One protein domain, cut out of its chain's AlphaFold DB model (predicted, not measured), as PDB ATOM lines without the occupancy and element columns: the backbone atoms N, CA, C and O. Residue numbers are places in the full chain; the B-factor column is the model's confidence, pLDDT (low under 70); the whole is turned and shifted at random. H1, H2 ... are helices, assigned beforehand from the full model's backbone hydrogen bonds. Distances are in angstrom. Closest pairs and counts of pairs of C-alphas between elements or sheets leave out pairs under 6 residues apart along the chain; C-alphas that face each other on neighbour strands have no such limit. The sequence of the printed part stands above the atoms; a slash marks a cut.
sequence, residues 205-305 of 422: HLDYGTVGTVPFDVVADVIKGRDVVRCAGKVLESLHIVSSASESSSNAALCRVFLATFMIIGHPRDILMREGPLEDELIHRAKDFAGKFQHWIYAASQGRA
ATOM      1  N   HIS A 205     259.609 305.802 342.370       83.50
ATOM      2  CA  HIS A 205     259.703 306.534 341.103       83.50
ATOM      3  C   HIS A 205     259.698 305.622 339.861       83.50
ATOM      4  O   HIS A 205     260.326 305.919 338.852       83.50
ATOM      5  N   LEU A 206     258.965 304.507 339.937       83.44
ATOM      6  CA  LEU A 206     258.691 303.614 338.811       83.44
ATOM      7  C   LEU A 206     257.374 304.032 338.146       83.44
ATOM      8  O   LEU A 206     256.373 303.323 338.232       83.44
ATOM      9  N   ASP A 207     257.371 305.212 337.525       82.31
ATOM     10  CA  ASP A 207     256.207 305.735 336.808       82.31
ATOM     11  C   ASP A 207     256.375 305.553 335.292       82.31
ATOM     12  O   ASP A 207     257.475 305.698 334.751       82.31
ATOM     13  N   TYR A 208     255.262 305.307 334.593       76.88
ATOM     14  CA  TYR A 208     255.206 305.070 333.142       76.88
ATOM     15  C   TYR A 208     256.012 306.089 332.317       76.88
ATOM     16  O   TYR A 208     256.728 305.713 331.396       76.88
ATOM     17  N   GLY A 209     255.931 307.377 332.670       76.12
ATOM     18  CA  GLY A 209     256.642 308.451 331.964       76.12
ATOM     19  C   GLY A 209     258.099 308.648 332.392       76.12
ATOM     20  O   GLY A 209     258.878 309.223 331.642       76.12
ATOM     21  N   THR A 210     258.481 308.182 333.583       81.94
ATOM     22  CA  THR A 210     259.837 308.378 334.132       81.94
ATOM     23  C   THR A 210     260.806 307.278 333.726       81.94
ATOM     24  O   THR A 210     261.996 307.530 333.588       81.94
ATOM     25  N   VAL A 211     260.313 306.056 333.510       85.62
ATOM     26  CA  VAL A 211     261.188 304.906 333.252       85.62
ATOM     27  C   VAL A 211     261.865 305.002 331.881       85.62
ATOM     28  O   VAL A 211     262.987 304.544 331.742       85.62
ATOM     29  N   GLY A 212     261.246 305.659 330.894       82.62
ATOM     30  CA  GLY A 212     261.845 305.839 329.565       82.62
ATOM     31  C   GLY A 212     262.915 306.935 329.461       82.62
ATOM     32  O   GLY A 212     263.578 307.028 328.433       82.62
ATOM     33  N   THR A 213     263.082 307.793 330.475       87.62
ATOM     34  CA  THR A 213     264.099 308.867 330.456       87.62
ATOM     35  C   THR A 213     265.383 308.486 331.186       87.62
ATOM     36  O   THR A 213     266.439 309.065 330.934       87.62
ATOM     37  N   VAL A 214     265.298 307.517 332.096       90.12
ATOM     38  CA  VAL A 214     266.429 306.965 332.845       90.12
ATOM     39  C   VAL A 214     267.109 305.894 331.980       90.12
ATOM     40  O   VAL A 214     266.413 305.183 331.271       90.12
ATOM     41  N   PRO A 215     268.448 305.749 331.987       91.06
ATOM     42  CA  PRO A 215     269.120 304.690 331.234       91.06
ATOM     43  C   PRO A 215     268.802 303.288 331.777       91.06
ATOM     44  O   PRO A 215     268.636 303.103 332.987       91.06
ATOM     45  N   PHE A 216     268.812 302.295 330.880       89.75
ATOM     46  CA  PHE A 216     268.418 300.906 331.153       89.75
ATOM     47  C   PHE A 216     269.104 300.308 332.383       89.75
ATOM     48  O   PHE A 216     268.435 299.740 333.248       89.75
ATOM     49  N   ASP A 217     270.424 300.475 332.496       90.56
ATOM     50  CA  ASP A 217     271.220 299.875 333.572       90.56
ATOM     51  C   ASP A 217     270.761 300.341 334.960       90.56
ATOM     52  O   ASP A 217     270.641 299.547 335.893       90.56
ATOM     53  N   VAL A 218     270.417 301.627 335.080       89.81
ATOM     54  CA  VAL A 218     269.955 302.222 336.340       89.81
ATOM     55  C   VAL A 218     268.579 301.675 336.715       89.81
ATOM     56  O   VAL A 218     268.357 301.310 337.871       89.81
ATOM     57  N   VAL A 219     267.660 301.564 335.752       89.69
ATOM     58  CA  VAL A 219     266.323 300.995 335.995       89.69
ATOM     59  C   VAL A 219     266.429 299.514 336.375       89.69
ATOM     60  O   VAL A 219     265.790 299.066 337.335       89.69
ATOM     61  N   ALA A 220     267.274 298.756 335.674       89.56
ATOM     62  CA  ALA A 220     267.506 297.344 335.944       89.56
ATOM     63  C   ALA A 220     268.048 297.118 337.365       89.56
ATOM     64  O   ALA A 220     267.591 296.206 338.062       89.56
ATOM     65  N   ASP A 221     268.982 297.950 337.823       90.44
ATOM     66  CA  ASP A 221     269.548 297.844 339.168       90.44
ATOM     67  C   ASP A 221     268.547 298.216 340.266       90.44
ATOM     68  O   ASP A 221     268.478 297.530 341.291       90.44
ATOM     69  N   VAL A 222     267.690 299.215 340.028       89.56
ATOM     70  CA  VAL A 222     266.575 299.538 340.934       89.56
ATOM     71  C   VAL A 222     265.625 298.343 341.061       89.56
ATOM     72  O   VAL A 222     265.279 297.940 342.174       89.56
ATOM     73  N   ILE A 223     265.241 297.719 339.946       89.69
ATOM     74  CA  ILE A 223     264.280 296.604 339.926       89.69
ATOM     75  C   ILE A 223     264.821 295.333 340.592       89.69
ATOM     76  O   ILE A 223     264.052 294.593 341.214       89.69
ATOM     77  N   LYS A 224     266.138 295.092 340.542       88.06
ATOM     78  CA  LYS A 224     266.787 293.992 341.283       88.06
ATOM     79  C   LYS A 224     266.710 294.177 342.805       88.06
ATOM     80  O   LYS A 224     266.862 293.204 343.548       88.06
ATOM     81  N   GLY A 225     266.469 295.399 343.286       88.88
ATOM     82  CA  GLY A 225     266.382 295.722 344.705       88.88
ATOM     83  C   GLY A 225     265.316 294.902 345.441       88.88
ATOM     84  O   GLY A 225     264.130 294.918 345.105       88.88
ATOM     85  N   ARG A 226     265.712 294.222 346.526       87.44
ATOM     86  CA  ARG A 226     264.801 293.405 347.357       87.44
ATOM     87  C   ARG A 226     263.629 294.216 347.918       87.44
ATOM     88  O   ARG A 226     262.542 293.669 348.120       87.44
ATOM     89  N   ASP A 227     263.837 295.503 348.177       88.69
ATOM     90  CA  ASP A 227     262.784 296.386 348.674       88.69
ATOM     91  C   ASP A 227     261.760 296.735 347.588       88.69
ATOM     92  O   ASP A 227     260.567 296.769 347.889       88.69
ATOM     93  N   VAL A 228     262.182 296.871 346.326       91.44
ATOM     94  CA  VAL A 228     261.282 297.096 345.181       91.44
ATOM     95  C   VAL A 228     260.371 295.892 344.977       91.44
ATOM     96  O   VAL A 228     259.150 296.044 344.952       91.44
ATOM     97  N   VAL A 229     260.937 294.682 344.960       90.56
ATOM     98  CA  VAL A 229     260.165 293.431 344.856       90.56
ATOM     99  C   VAL A 229     259.176 293.290 346.019       90.56
ATOM    100  O   VAL A 229     258.020 292.916 345.822       90.56
ATOM    101  N   ARG A 230     259.587 293.647 347.245       89.75
ATOM    102  CA  ARG A 230     258.709 293.607 348.425       89.75
ATOM    103  C   ARG A 230     257.565 294.620 348.325       89.75
ATOM    104  O   ARG A 230     256.440 294.313 348.720       89.75
ATOM    105  N   CYS A 231     257.845 295.831 347.852       91.38
ATOM    106  CA  CYS A 231     256.839 296.867 347.641       91.38
ATOM    107  C   CYS A 231     255.850 296.466 346.542       91.38
ATOM    108  O   CYS A 231     254.644 296.550 346.775       91.38
ATOM    109  N   ALA A 232     256.343 295.951 345.411       91.94
ATOM    110  CA  ALA A 232     255.527 295.414 344.326       91.94
ATOM    111  C   ALA A 232     254.598 294.296 344.820       91.94
ATOM    112  O   ALA A 232     253.389 294.373 344.618       91.94
ATOM    113  N   GLY A 233     255.116 293.326 345.582       91.31
ATOM    114  CA  GLY A 233     254.303 292.242 346.140       91.31
ATOM    115  C   GLY A 233     253.169 292.735 347.039       91.31
ATOM    116  O   GLY A 233     252.034 292.287 346.904       91.31
ATOM    117  N   LYS A 234     253.427 293.727 347.902       90.00
ATOM    118  CA  LYS A 234     252.382 294.325 348.755       90.00
ATOM    119  C   LYS A 234     251.287 295.025 347.948       90.00
ATOM    120  O   LYS A 234     250.142 295.056 348.399       90.00
ATOM    121  N   VAL A 235     251.637 295.624 346.811       91.38
ATOM    122  CA  VAL A 235     250.684 296.297 345.922       91.38
ATOM    123  C   VAL A 235     249.868 295.284 345.116       91.38
ATOM    124  O   VAL A 235     248.643 295.397 345.066       91.38
ATOM    125  N   LEU A 236     250.505 294.247 344.574       91.31
ATOM    126  CA  LEU A 236     249.816 293.155 343.880       91.31
ATOM    127  C   LEU A 236     248.876 292.377 344.812       91.31
ATOM    128  O   LEU A 236     247.799 291.959 344.396       91.31
ATOM    129  N   GLU A 237     249.228 292.256 346.094       90.00
ATOM    130  CA  GLU A 237     248.355 291.695 347.131       90.00
ATOM    131  C   GLU A 237     247.104 292.567 347.352       90.00
ATOM    132  O   GLU A 237     246.012 292.042 347.545       90.00
ATOM    133  N   SER A 238     247.217 293.904 347.291       87.75
ATOM    134  CA  SER A 238     246.032 294.787 347.331       87.75
ATOM    135  C   SER A 238     245.187 294.758 346.059       87.75
ATOM    136  O   SER A 238     244.037 295.179 346.103       87.75
ATOM    137  N   LEU A 239     245.740 294.263 344.952       87.62
ATOM    138  CA  LEU A 239     245.012 293.997 343.713       87.62
ATOM    139  C   LEU A 239     244.472 292.564 343.652       87.62
ATOM    140  O   LEU A 239     243.906 292.192 342.633       87.62
ATOM    141  N   HIS A 240     244.656 291.746 344.698       86.00
ATOM    142  CA  HIS A 240     244.302 290.320 344.711       86.00
ATOM    143  C   HIS A 240     244.921 289.496 343.564       86.00
ATOM    144  O   HIS A 240     244.420 288.428 343.230       86.00
ATOM    145  N   ILE A 241     246.021 289.975 342.974       84.12
ATOM    146  CA  ILE A 241     246.796 289.246 341.957       84.12
ATOM    147  C   ILE A 241     247.725 288.234 342.637       84.12
ATOM    148  O   ILE A 241     247.919 287.121 342.158       84.12
ATOM    149  N   VAL A 242     248.295 288.628 343.778       82.56
ATOM    150  CA  VAL A 242     249.172 287.794 344.604       82.56
ATOM    151  C   VAL A 242     248.415 287.365 345.855       82.56
ATOM    152  O   VAL A 242     247.883 288.206 346.583       82.56
ATOM    153  N   SER A 243     248.394 286.059 346.127       78.56
ATOM    154  CA  SER A 243     247.786 285.511 347.340       78.56
ATOM    155  C   SER A 243     248.812 285.420 348.467       78.56
ATOM    156  O   SER A 243     249.898 284.864 348.289       78.56
ATOM    157  N   SER A 244     248.452 285.907 349.658       66.31
ATOM    158  CA  SER A 244     249.297 285.812 350.857       66.31
ATOM    159  C   SER A 244     249.505 284.376 351.350       66.31
ATOM    160  O   SER A 244     250.364 284.158 352.198       66.31
ATOM    161  N   ALA A 245     248.720 283.419 350.844       58.38
ATOM    162  CA  ALA A 245     248.807 282.000 351.185       58.38
ATOM    163  C   ALA A 245     249.698 281.180 350.229       58.38
ATOM    164  O   ALA A 245     249.988 280.026 350.521       58.38
ATOM    165  N   SER A 246     250.114 281.746 349.089       58.81
ATOM    166  CA  SER A 246     250.943 281.037 348.104       58.81
ATOM    167  C   SER A 246     252.432 281.067 348.475       58.81
ATOM    168  O   SER A 246     252.894 281.974 349.175       58.81
ATOM    169  N   GLU A 247     253.185 280.080 347.983       65.44
ATOM    170  CA  GLU A 247     254.631 279.964 348.162       65.44
ATOM    171  C   GLU A 247     255.359 281.267 347.797       65.44
ATOM    172  O   GLU A 247     255.118 281.902 346.764       65.44
ATOM    173  N   SER A 248     256.303 281.664 348.653       70.25
ATOM    174  CA  SER A 248     257.066 282.909 348.492       70.25
ATOM    175  C   SER A 248     257.839 282.999 347.163       70.25
ATOM    176  O   SER A 248     258.061 284.103 346.661       70.25
ATOM    177  N   SER A 249     258.199 281.857 346.567       74.62
ATOM    178  CA  SER A 249     258.889 281.725 345.279       74.62
ATOM    179  C   SER A 249     258.005 282.128 344.091       74.62
ATOM    180  O   SER A 249     258.423 282.951 343.273       74.62
ATOM    181  N   SER A 250     256.775 281.608 344.023       80.25
ATOM    182  CA  SER A 250     255.797 281.914 342.968       80.25
ATOM    183  C   SER A 250     255.394 283.388 343.001       80.25
ATOM    184  O   SER A 250     255.439 284.097 341.993       80.25
ATOM    185  N   ASN A 251     255.147 283.908 344.205       85.00
ATOM    186  CA  ASN A 251     254.838 285.320 344.408       85.00
ATOM    187  C   ASN A 251     255.993 286.235 343.973       85.00
ATOM    188  O   ASN A 251     255.761 287.280 343.361       85.00
ATOM    189  N   ALA A 252     257.245 285.843 344.231       85.69
ATOM    190  CA  ALA A 252     258.411 286.585 343.759       85.69
ATOM    191  C   ALA A 252     258.536 286.564 342.226       85.69
ATOM    192  O   ALA A 252     258.928 287.575 341.642       85.69
ATOM    193  N   ALA A 253     258.189 285.454 341.568       87.31
ATOM    194  CA  ALA A 253     258.168 285.369 340.109       87.31
ATOM    195  C   ALA A 253     257.123 286.322 339.505       87.31
ATOM    196  O   ALA A 253     257.473 287.119 338.639       87.31
ATOM    197  N   LEU A 254     255.893 286.334 340.031       90.81
ATOM    198  CA  LEU A 254     254.841 287.264 339.598       90.81
ATOM    199  C   LEU A 254     255.244 288.731 339.797       90.81
ATOM    200  O   LEU A 254     255.038 289.558 338.911       90.81
ATOM    201  N   CYS A 255     255.890 289.055 340.923       92.19
ATOM    202  CA  CYS A 255     256.414 290.401 341.160       92.19
ATOM    203  C   CYS A 255     257.468 290.800 340.120       92.19
ATOM    204  O   CYS A 255     257.496 291.950 339.693       92.19
ATOM    205  N   ARG A 256     258.330 289.867 339.699       91.69
ATOM    206  CA  ARG A 256     259.325 290.128 338.650       91.69
ATOM    207  C   ARG A 256     258.676 290.325 337.285       91.69
ATOM    208  O   ARG A 256     259.101 291.224 336.576       91.69
ATOM    209  N   VAL A 257     257.643 289.551 336.942       93.38
ATOM    210  CA  VAL A 257     256.867 289.749 335.700       93.38
ATOM    211  C   VAL A 257     256.193 291.122 335.700       93.38
ATOM    212  O   VAL A 257     256.259 291.845 334.713       93.38
ATOM    213  N   PHE A 258     255.630 291.532 336.837       94.25
ATOM    214  CA  PHE A 258     255.054 292.864 337.006       94.25
ATOM    215  C   PHE A 258     256.091 293.982 336.849       94.25
ATOM    216  O   PHE A 258     255.848 294.973 336.169       94.25
ATOM    217  N   LEU A 259     257.272 293.828 337.449       93.50
ATOM    218  CA  LEU A 259     258.347 294.810 337.300       93.50
ATOM    219  C   LEU A 259     258.920 294.824 335.873       93.50
ATOM    220  O   LEU A 259     259.308 295.883 335.381       93.50
ATOM    221  N   ALA A 260     258.915 293.681 335.184       92.69
ATOM    222  CA  ALA A 260     259.325 293.581 333.789       92.69
ATOM    223  C   ALA A 260     258.429 294.411 332.857       92.69
ATOM    224  O   ALA A 260     258.930 294.922 331.862       92.69
ATOM    225  N   THR A 261     257.151 294.634 333.194       94.06
ATOM    226  CA  THR A 261     256.281 295.556 332.445       94.06
ATOM    227  C   THR A 261     256.921 296.941 332.300       94.06
ATOM    228  O   THR A 261     256.957 297.488 331.202       94.06
ATOM    229  N   PHE A 262     257.479 297.500 333.379       91.56
ATOM    230  CA  PHE A 262     258.106 298.828 333.343       91.56
ATOM    231  C   PHE A 262     259.387 298.837 332.507       91.56
ATOM    232  O   PHE A 262     259.629 299.793 331.776       91.56
ATOM    233  N   MET A 263     260.161 297.750 332.560       91.56
ATOM    234  CA  MET A 263     261.351 297.574 331.725       91.56
ATOM    235  C   MET A 263     260.983 297.546 330.239       91.56
ATOM    236  O   MET A 263     261.547 298.308 329.461       91.56
ATOM    237  N   ILE A 264     259.994 296.728 329.858       92.06
ATOM    238  CA  ILE A 264     259.532 296.579 328.467       92.06
ATOM    239  C   ILE A 264     259.031 297.913 327.905       92.06
ATOM    240  O   ILE A 264     259.262 298.223 326.739       92.06
ATOM    241  N   ILE A 265     258.356 298.719 328.727       91.69
ATOM    242  CA  ILE A 265     257.826 300.019 328.302       91.69
ATOM    243  C   ILE A 265     258.933 301.064 328.148       91.69
ATOM    244  O   ILE A 265     258.909 301.818 327.177       91.69
ATOM    245  N   GLY A 266     259.862 301.146 329.105       89.94
ATOM    246  CA  GLY A 266     260.915 302.165 329.089       89.94
ATOM    247  C   GLY A 266     262.016 301.882 328.075       89.94
ATOM    248  O   GLY A 266     262.508 302.802 327.431       89.94
ATOM    249  N   HIS A 267     262.358 300.605 327.899       90.69
ATOM    250  CA  HIS A 267     263.509 300.164 327.115       90.69
ATOM    251  C   HIS A 267     263.162 299.008 326.169       90.69
ATOM    252  O   HIS A 267     263.769 297.937 326.249       90.69
ATOM    253  N   PRO A 268     262.201 299.186 325.242       90.31
ATOM    254  CA  PRO A 268     261.800 298.107 324.344       90.31
ATOM    255  C   PRO A 268     262.968 297.625 323.473       90.31
ATOM    256  O   PRO A 268     263.124 296.427 323.299       90.31
ATOM    257  N   ARG A 269     263.836 298.532 323.001       86.25
ATOM    258  CA  ARG A 269     264.986 298.191 322.138       86.25
ATOM    259  C   ARG A 269     266.088 297.408 322.848       86.25
ATOM    260  O   ARG A 269     266.755 296.600 322.213       86.25
ATOM    261  N   ASP A 270     266.280 297.651 324.142       86.50
ATOM    262  CA  ASP A 270     267.337 296.985 324.913       86.50
ATOM    263  C   ASP A 270     266.914 295.567 325.340       86.50
ATOM    264  O   ASP A 270     267.757 294.717 325.620       86.50
ATOM    265  N   ILE A 271     265.603 295.301 325.391       86.31
ATOM    266  CA  ILE A 271     265.027 294.039 325.884       86.31
ATOM    267  C   ILE A 271     264.565 293.147 324.736       86.31
ATOM    268  O   ILE A 271     264.784 291.938 324.759       86.31
ATOM    269  N   LEU A 272     263.902 293.731 323.743       86.94
ATOM    270  CA  LEU A 272     263.331 293.020 322.612       86.94
ATOM    271  C   LEU A 272     264.342 293.101 321.469       86.94
ATOM    272  O   LEU A 272     264.428 294.094 320.756       86.94
ATOM    273  N   MET A 273     265.142 292.043 321.313       76.69
ATOM    274  CA  MET A 273     266.170 291.966 320.263       76.69
ATOM    275  C   MET A 273     265.582 291.877 318.844       76.69
ATOM    276  O   MET A 273     266.314 292.017 317.866       76.69
ATOM    277  N   ARG A 274     264.283 291.584 318.722       74.94
ATOM    278  CA  ARG A 274     263.562 291.432 317.457       74.94
ATOM    279  C   ARG A 274     262.363 292.371 317.440       74.94
ATOM    280  O   ARG A 274     261.646 292.478 318.428       74.94
ATOM    281  N   GLU A 275     262.146 293.015 316.302       78.25
ATOM    282  CA  GLU A 275     260.894 293.705 316.004       78.25
ATOM    283  C   GLU A 275     259.962 292.696 315.325       78.25
ATOM    284  O   GLU A 275     260.331 292.062 314.332       78.25
ATOM    285  N   GLY A 276     258.778 292.493 315.895       86.25
ATOM    286  CA  GLY A 276     257.832 291.490 315.430       86.25
ATOM    287  C   GLY A 276     256.435 291.702 316.011       86.25
ATOM    288  O   GLY A 276     256.258 292.447 316.976       86.25
ATOM    289  N   PRO A 277     255.412 291.047 315.434       89.25
ATOM    290  CA  PRO A 277     254.021 291.275 315.819       89.25
ATOM    291  C   PRO A 277     253.723 290.831 317.258       89.25
ATOM    292  O   PRO A 277     252.836 291.390 317.899       89.25
ATOM    293  N   LEU A 278     254.455 289.837 317.776       90.56
ATOM    294  CA  LEU A 278     254.312 289.381 319.161       90.56
ATOM    295  C   LEU A 278     254.917 290.393 320.137       90.56
ATOM    296  O   LEU A 278     254.352 290.640 321.199       90.56
ATOM    297  N   GLU A 279     256.053 290.977 319.775       91.88
ATOM    298  CA  GLU A 279     256.749 292.008 320.535       91.88
ATOM    299  C   GLU A 279     255.933 293.306 320.570       91.88
ATOM    300  O   GLU A 279     255.749 293.884 321.641       91.88
ATOM    301  N   ASP A 280     255.348 293.706 319.440       92.38
ATOM    302  CA  ASP A 280     254.440 294.852 319.358       92.38
ATOM    303  C   ASP A 280     253.176 294.637 320.199       92.38
ATOM    304  O   ASP A 280     252.763 295.526 320.953       92.38
ATOM    305  N   GLU A 281     252.578 293.441 320.126       93.88
ATOM    306  CA  GLU A 281     251.439 293.076 320.967       93.88
ATOM    307  C   GLU A 281     251.823 293.120 322.453       93.88
ATOM    308  O   GLU A 281     251.089 293.689 323.265       93.88
ATOM    309  N   LEU A 282     252.991 292.588 322.820       95.19
ATOM    310  CA  LEU A 282     253.487 292.608 324.192       95.19
ATOM    311  C   LEU A 282     253.675 294.037 324.708       95.19
ATOM    312  O   LEU A 282     253.204 294.353 325.803       95.19
ATOM    313  N   ILE A 283     254.312 294.913 323.924       94.00
ATOM    314  CA  ILE A 283     254.487 296.328 324.271       94.00
ATOM    315  C   ILE A 283     253.119 296.995 324.437       94.00
ATOM    316  O   ILE A 283     252.905 297.732 325.401       94.00
ATOM    317  N   HIS A 284     252.176 296.743 323.526       94.62
ATOM    318  CA  HIS A 284     250.839 297.326 323.591       94.62
ATOM    319  C   HIS A 284     250.088 296.899 324.861       94.62
ATOM    320  O   HIS A 284     249.585 297.752 325.597       94.62
ATOM    321  N   ARG A 285     250.069 295.596 325.173       95.50
ATOM    322  CA  ARG A 285     249.434 295.061 326.391       95.50
ATOM    323  C   ARG A 285     250.128 295.547 327.663       95.50
ATOM    324  O   ARG A 285     249.448 295.847 328.642       95.50
ATOM    325  N   ALA A 286     251.455 295.677 327.644       94.88
ATOM    326  CA  ALA A 286     252.216 296.246 328.751       94.88
ATOM    327  C   ALA A 286     251.809 297.703 329.008       94.88
ATOM    328  O   ALA A 286     251.521 298.061 330.149       94.88
ATOM    329  N   LYS A 287     251.734 298.532 327.955       93.44
ATOM    330  CA  LYS A 287     251.316 299.940 328.045       93.44
ATOM    331  C   LYS A 287     249.885 300.086 328.568       93.44
ATOM    332  O   LYS A 287     249.657 300.913 329.449       93.44
ATOM    333  N   ASP A 288     248.948 299.271 328.078       94.25
ATOM    334  CA  ASP A 288     247.555 299.263 328.555       94.25
ATOM    335  C   ASP A 288     247.471 298.923 330.053       94.25
ATOM    336  O   ASP A 288     246.857 299.656 330.836       94.25
ATOM    337  N   PHE A 289     248.155 297.857 330.480       94.81
ATOM    338  CA  PHE A 289     248.221 297.481 331.890       94.81
ATOM    339  C   PHE A 289     248.874 298.571 332.751       94.81
ATOM    340  O   PHE A 289     248.309 298.962 333.772       94.81
ATOM    341  N   ALA A 290     250.027 299.104 332.342       93.00
ATOM    342  CA  ALA A 290     250.738 300.132 333.098       93.00
ATOM    343  C   ALA A 290     249.919 301.422 333.241       93.00
ATOM    344  O   ALA A 290     249.895 301.997 334.329       93.00
ATOM    345  N   GLY A 291     249.198 301.844 332.197       91.94
ATOM    346  CA  GLY A 291     248.307 303.005 332.256       91.94
ATOM    347  C   GLY A 291     247.162 302.818 333.258       91.94
ATOM    348  O   GLY A 291     246.950 303.664 334.132       91.94
ATOM    349  N   LYS A 292     246.467 301.673 333.198       92.62
ATOM    350  CA  LYS A 292     245.386 301.325 334.143       92.62
ATOM    351  C   LYS A 292     245.903 301.192 335.575       92.62
ATOM    352  O   LYS A 292     245.295 301.712 336.512       92.62
ATOM    353  N   PHE A 293     247.053 300.547 335.750       93.38
ATOM    354  CA  PHE A 293     247.715 300.414 337.042       93.38
ATOM    355  C   PHE A 293     248.128 301.774 337.615       93.38
ATOM    356  O   PHE A 293     247.918 302.025 338.802       93.38
ATOM    357  N   GLN A 294     248.675 302.671 336.792       92.19
ATOM    358  CA  GLN A 294     249.102 303.997 337.226       92.19
ATOM    359  C   GLN A 294     247.906 304.869 337.638       92.19
ATOM    360  O   GLN A 294     247.939 305.539 338.673       92.19
ATOM    361  N   HIS A 295     246.806 304.821 336.887       91.62
ATOM    362  CA  HIS A 295     245.572 305.476 337.308       91.62
ATOM    363  C   HIS A 295     245.096 304.935 338.667       91.62
ATOM    364  O   HIS A 295     244.781 305.699 339.588       91.62
ATOM    365  N   TRP A 296     245.130 303.610 338.824       92.81
ATOM    366  CA  TRP A 296     244.739 302.951 340.059       92.81
ATOM    367  C   TRP A 296     245.630 303.317 341.254       92.81
ATOM    368  O   TRP A 296     245.110 303.656 342.321       92.81
ATOM    369  N   ILE A 297     246.959 303.310 341.097       92.44
ATOM    370  CA  ILE A 297     247.899 303.575 342.195       92.44
ATOM    371  C   ILE A 297     247.793 305.024 342.685       92.44
ATOM    372  O   ILE A 297     247.834 305.264 343.897       92.44
ATOM    373  N   TYR A 298     247.576 305.994 341.785       91.69
ATOM    374  CA  TYR A 298     247.382 307.392 342.172       91.69
ATOM    375  C   TYR A 298     246.078 307.586 342.944       91.69
ATOM    376  O   TYR A 298     246.093 308.193 344.018       91.69
ATOM    377  N   ALA A 299     244.968 307.020 342.480       91.06
ATOM    378  CA  ALA A 299     243.703 307.097 343.206       91.06
ATOM    379  C   ALA A 299     243.766 306.378 344.568       91.06
ATOM    380  O   ALA A 299     243.314 306.919 345.582       91.06
ATOM    381  N   ALA A 300     244.415 305.212 344.625       90.19
ATOM    382  CA  ALA A 300     244.658 304.479 345.864       90.19
ATOM    383  C   ALA A 300     245.506 305.293 346.861       90.19
ATOM    384  O   ALA A 300     245.245 305.276 348.071       90.19
ATOM    385  N   SER A 301     246.489 306.060 346.375       91.00
ATOM    386  CA  SER A 301     247.313 306.958 347.198       91.00
ATOM    387  C   SER A 301     246.520 308.124 347.811       91.00
ATOM    388  O   SER A 301     246.872 308.615 348.889       91.00
ATOM    389  N   GLN A 302     245.423 308.522 347.160       89.69
ATOM    390  CA  GLN A 302     244.481 309.539 347.631       89.69
ATOM    391  C   GLN A 302     243.378 308.956 348.531       89.69
ATOM    392  O   GLN A 302     242.549 309.701 349.045       89.69
ATOM    393  N   GLY A 303     243.358 307.635 348.743       83.69
ATOM    394  CA  GLY A 303     242.333 306.958 349.546       83.69
ATOM    395  C   GLY A 303     240.997 306.768 348.825       83.69
ATOM    396  O   GLY A 303     239.997 306.460 349.476       83.69
ATOM    397  N   ARG A 304     240.969 306.934 347.496       82.75
ATOM    398  CA  ARG A 304     239.786 306.669 346.670       82.75
ATOM    399  C   ARG A 304     239.663 305.165 346.419       82.75
ATOM    400  O   ARG A 304     240.655 304.499 346.127       82.75
ATOM    401  N   ALA A 305     238.449 304.633 346.538       68.12
ATOM    402  CA  ALA A 305     238.156 303.252 346.176       68.12
ATOM    403  C   ALA A 305     237.915 303.180 344.663       68.12
ATOM    404  O   ALA A 305     236.945 303.751 344.174       68.12
TER     405      ALA A 305
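Overview. This is residues 205 to 305 of the 422 residues of the protein "IQ calmodulin-binding motif domain protein" of Taphrina deformans (strain PYCC 5710 / ATCC 11124 / CBS 356.35 / IMI 108563 / JCM 9778 / NBRC 8474) (UniProt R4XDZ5). The longest helix, H5, crosses the last part of H3, and H3 forms the core of a helical assembly. H2 crosses an earlier part of H3, H1 lies alongside its later part in the opposite direction, and the small helix H4 follows at its end. Residues 273 to 278 stick out, of which 277 to 278 belong to H5. The printed part has 101 residues with five named helices, H1 to H5 in order, and no named strand; the class is all helix. It is compact, with a radius of gyration of the C-alphas of 14.0 A and spans of 38 by 31 by 26 A.

Along the chain. H5 is residues 277 to 301, 35.7 A long, ending at C-alpha 301 (247.313, 306.958, 347.198). H3 is residues 248 to 266, 27.6 A. H2 is residues 226 to 238, 18.8 A. H1 is residues 216 to 224, 12.4 A, beginning at C-alpha 216 (268.418, 300.906, 331.153). H4 is residues 268 to 271, 5.4 A.

Arrangement. H3 is the hub. With residues 261 to 265 alone it touches residues 283 to 290 of H5, about perpendicular at 75 degrees; their closest C-alphas, Thr 261 and Ala 286, are 5.5 A apart. With residues 251 to 259 alone it touches H2, about perpendicular at 82 degrees; the closest C-alphas are Gly 233 and Cys 255, 5.7 A. With residues 259 to 266 alone it touches H1, at a shallow tilt of 19 degrees, opposite ways; the closest C-alphas are Ile 223 and Leu 259, 6.7 A. H4 is close to H3 but not clearly touching, C-alphas 264 and 271 being 6.6 A apart. H5 is apart from H1 and H2. Each O i to N i+4 pair is within hydrogen-bond range in H1, H2 and H5, and 14 of 15 in H3; H4 is too short for one.

Size, cuts and confidence. The two C-alphas farthest apart, Arg 274 and Gly 303, are 41.5 A apart. The printed part has no cut and no long link. Confidence is under 70 at residues 244 to 247 and 305.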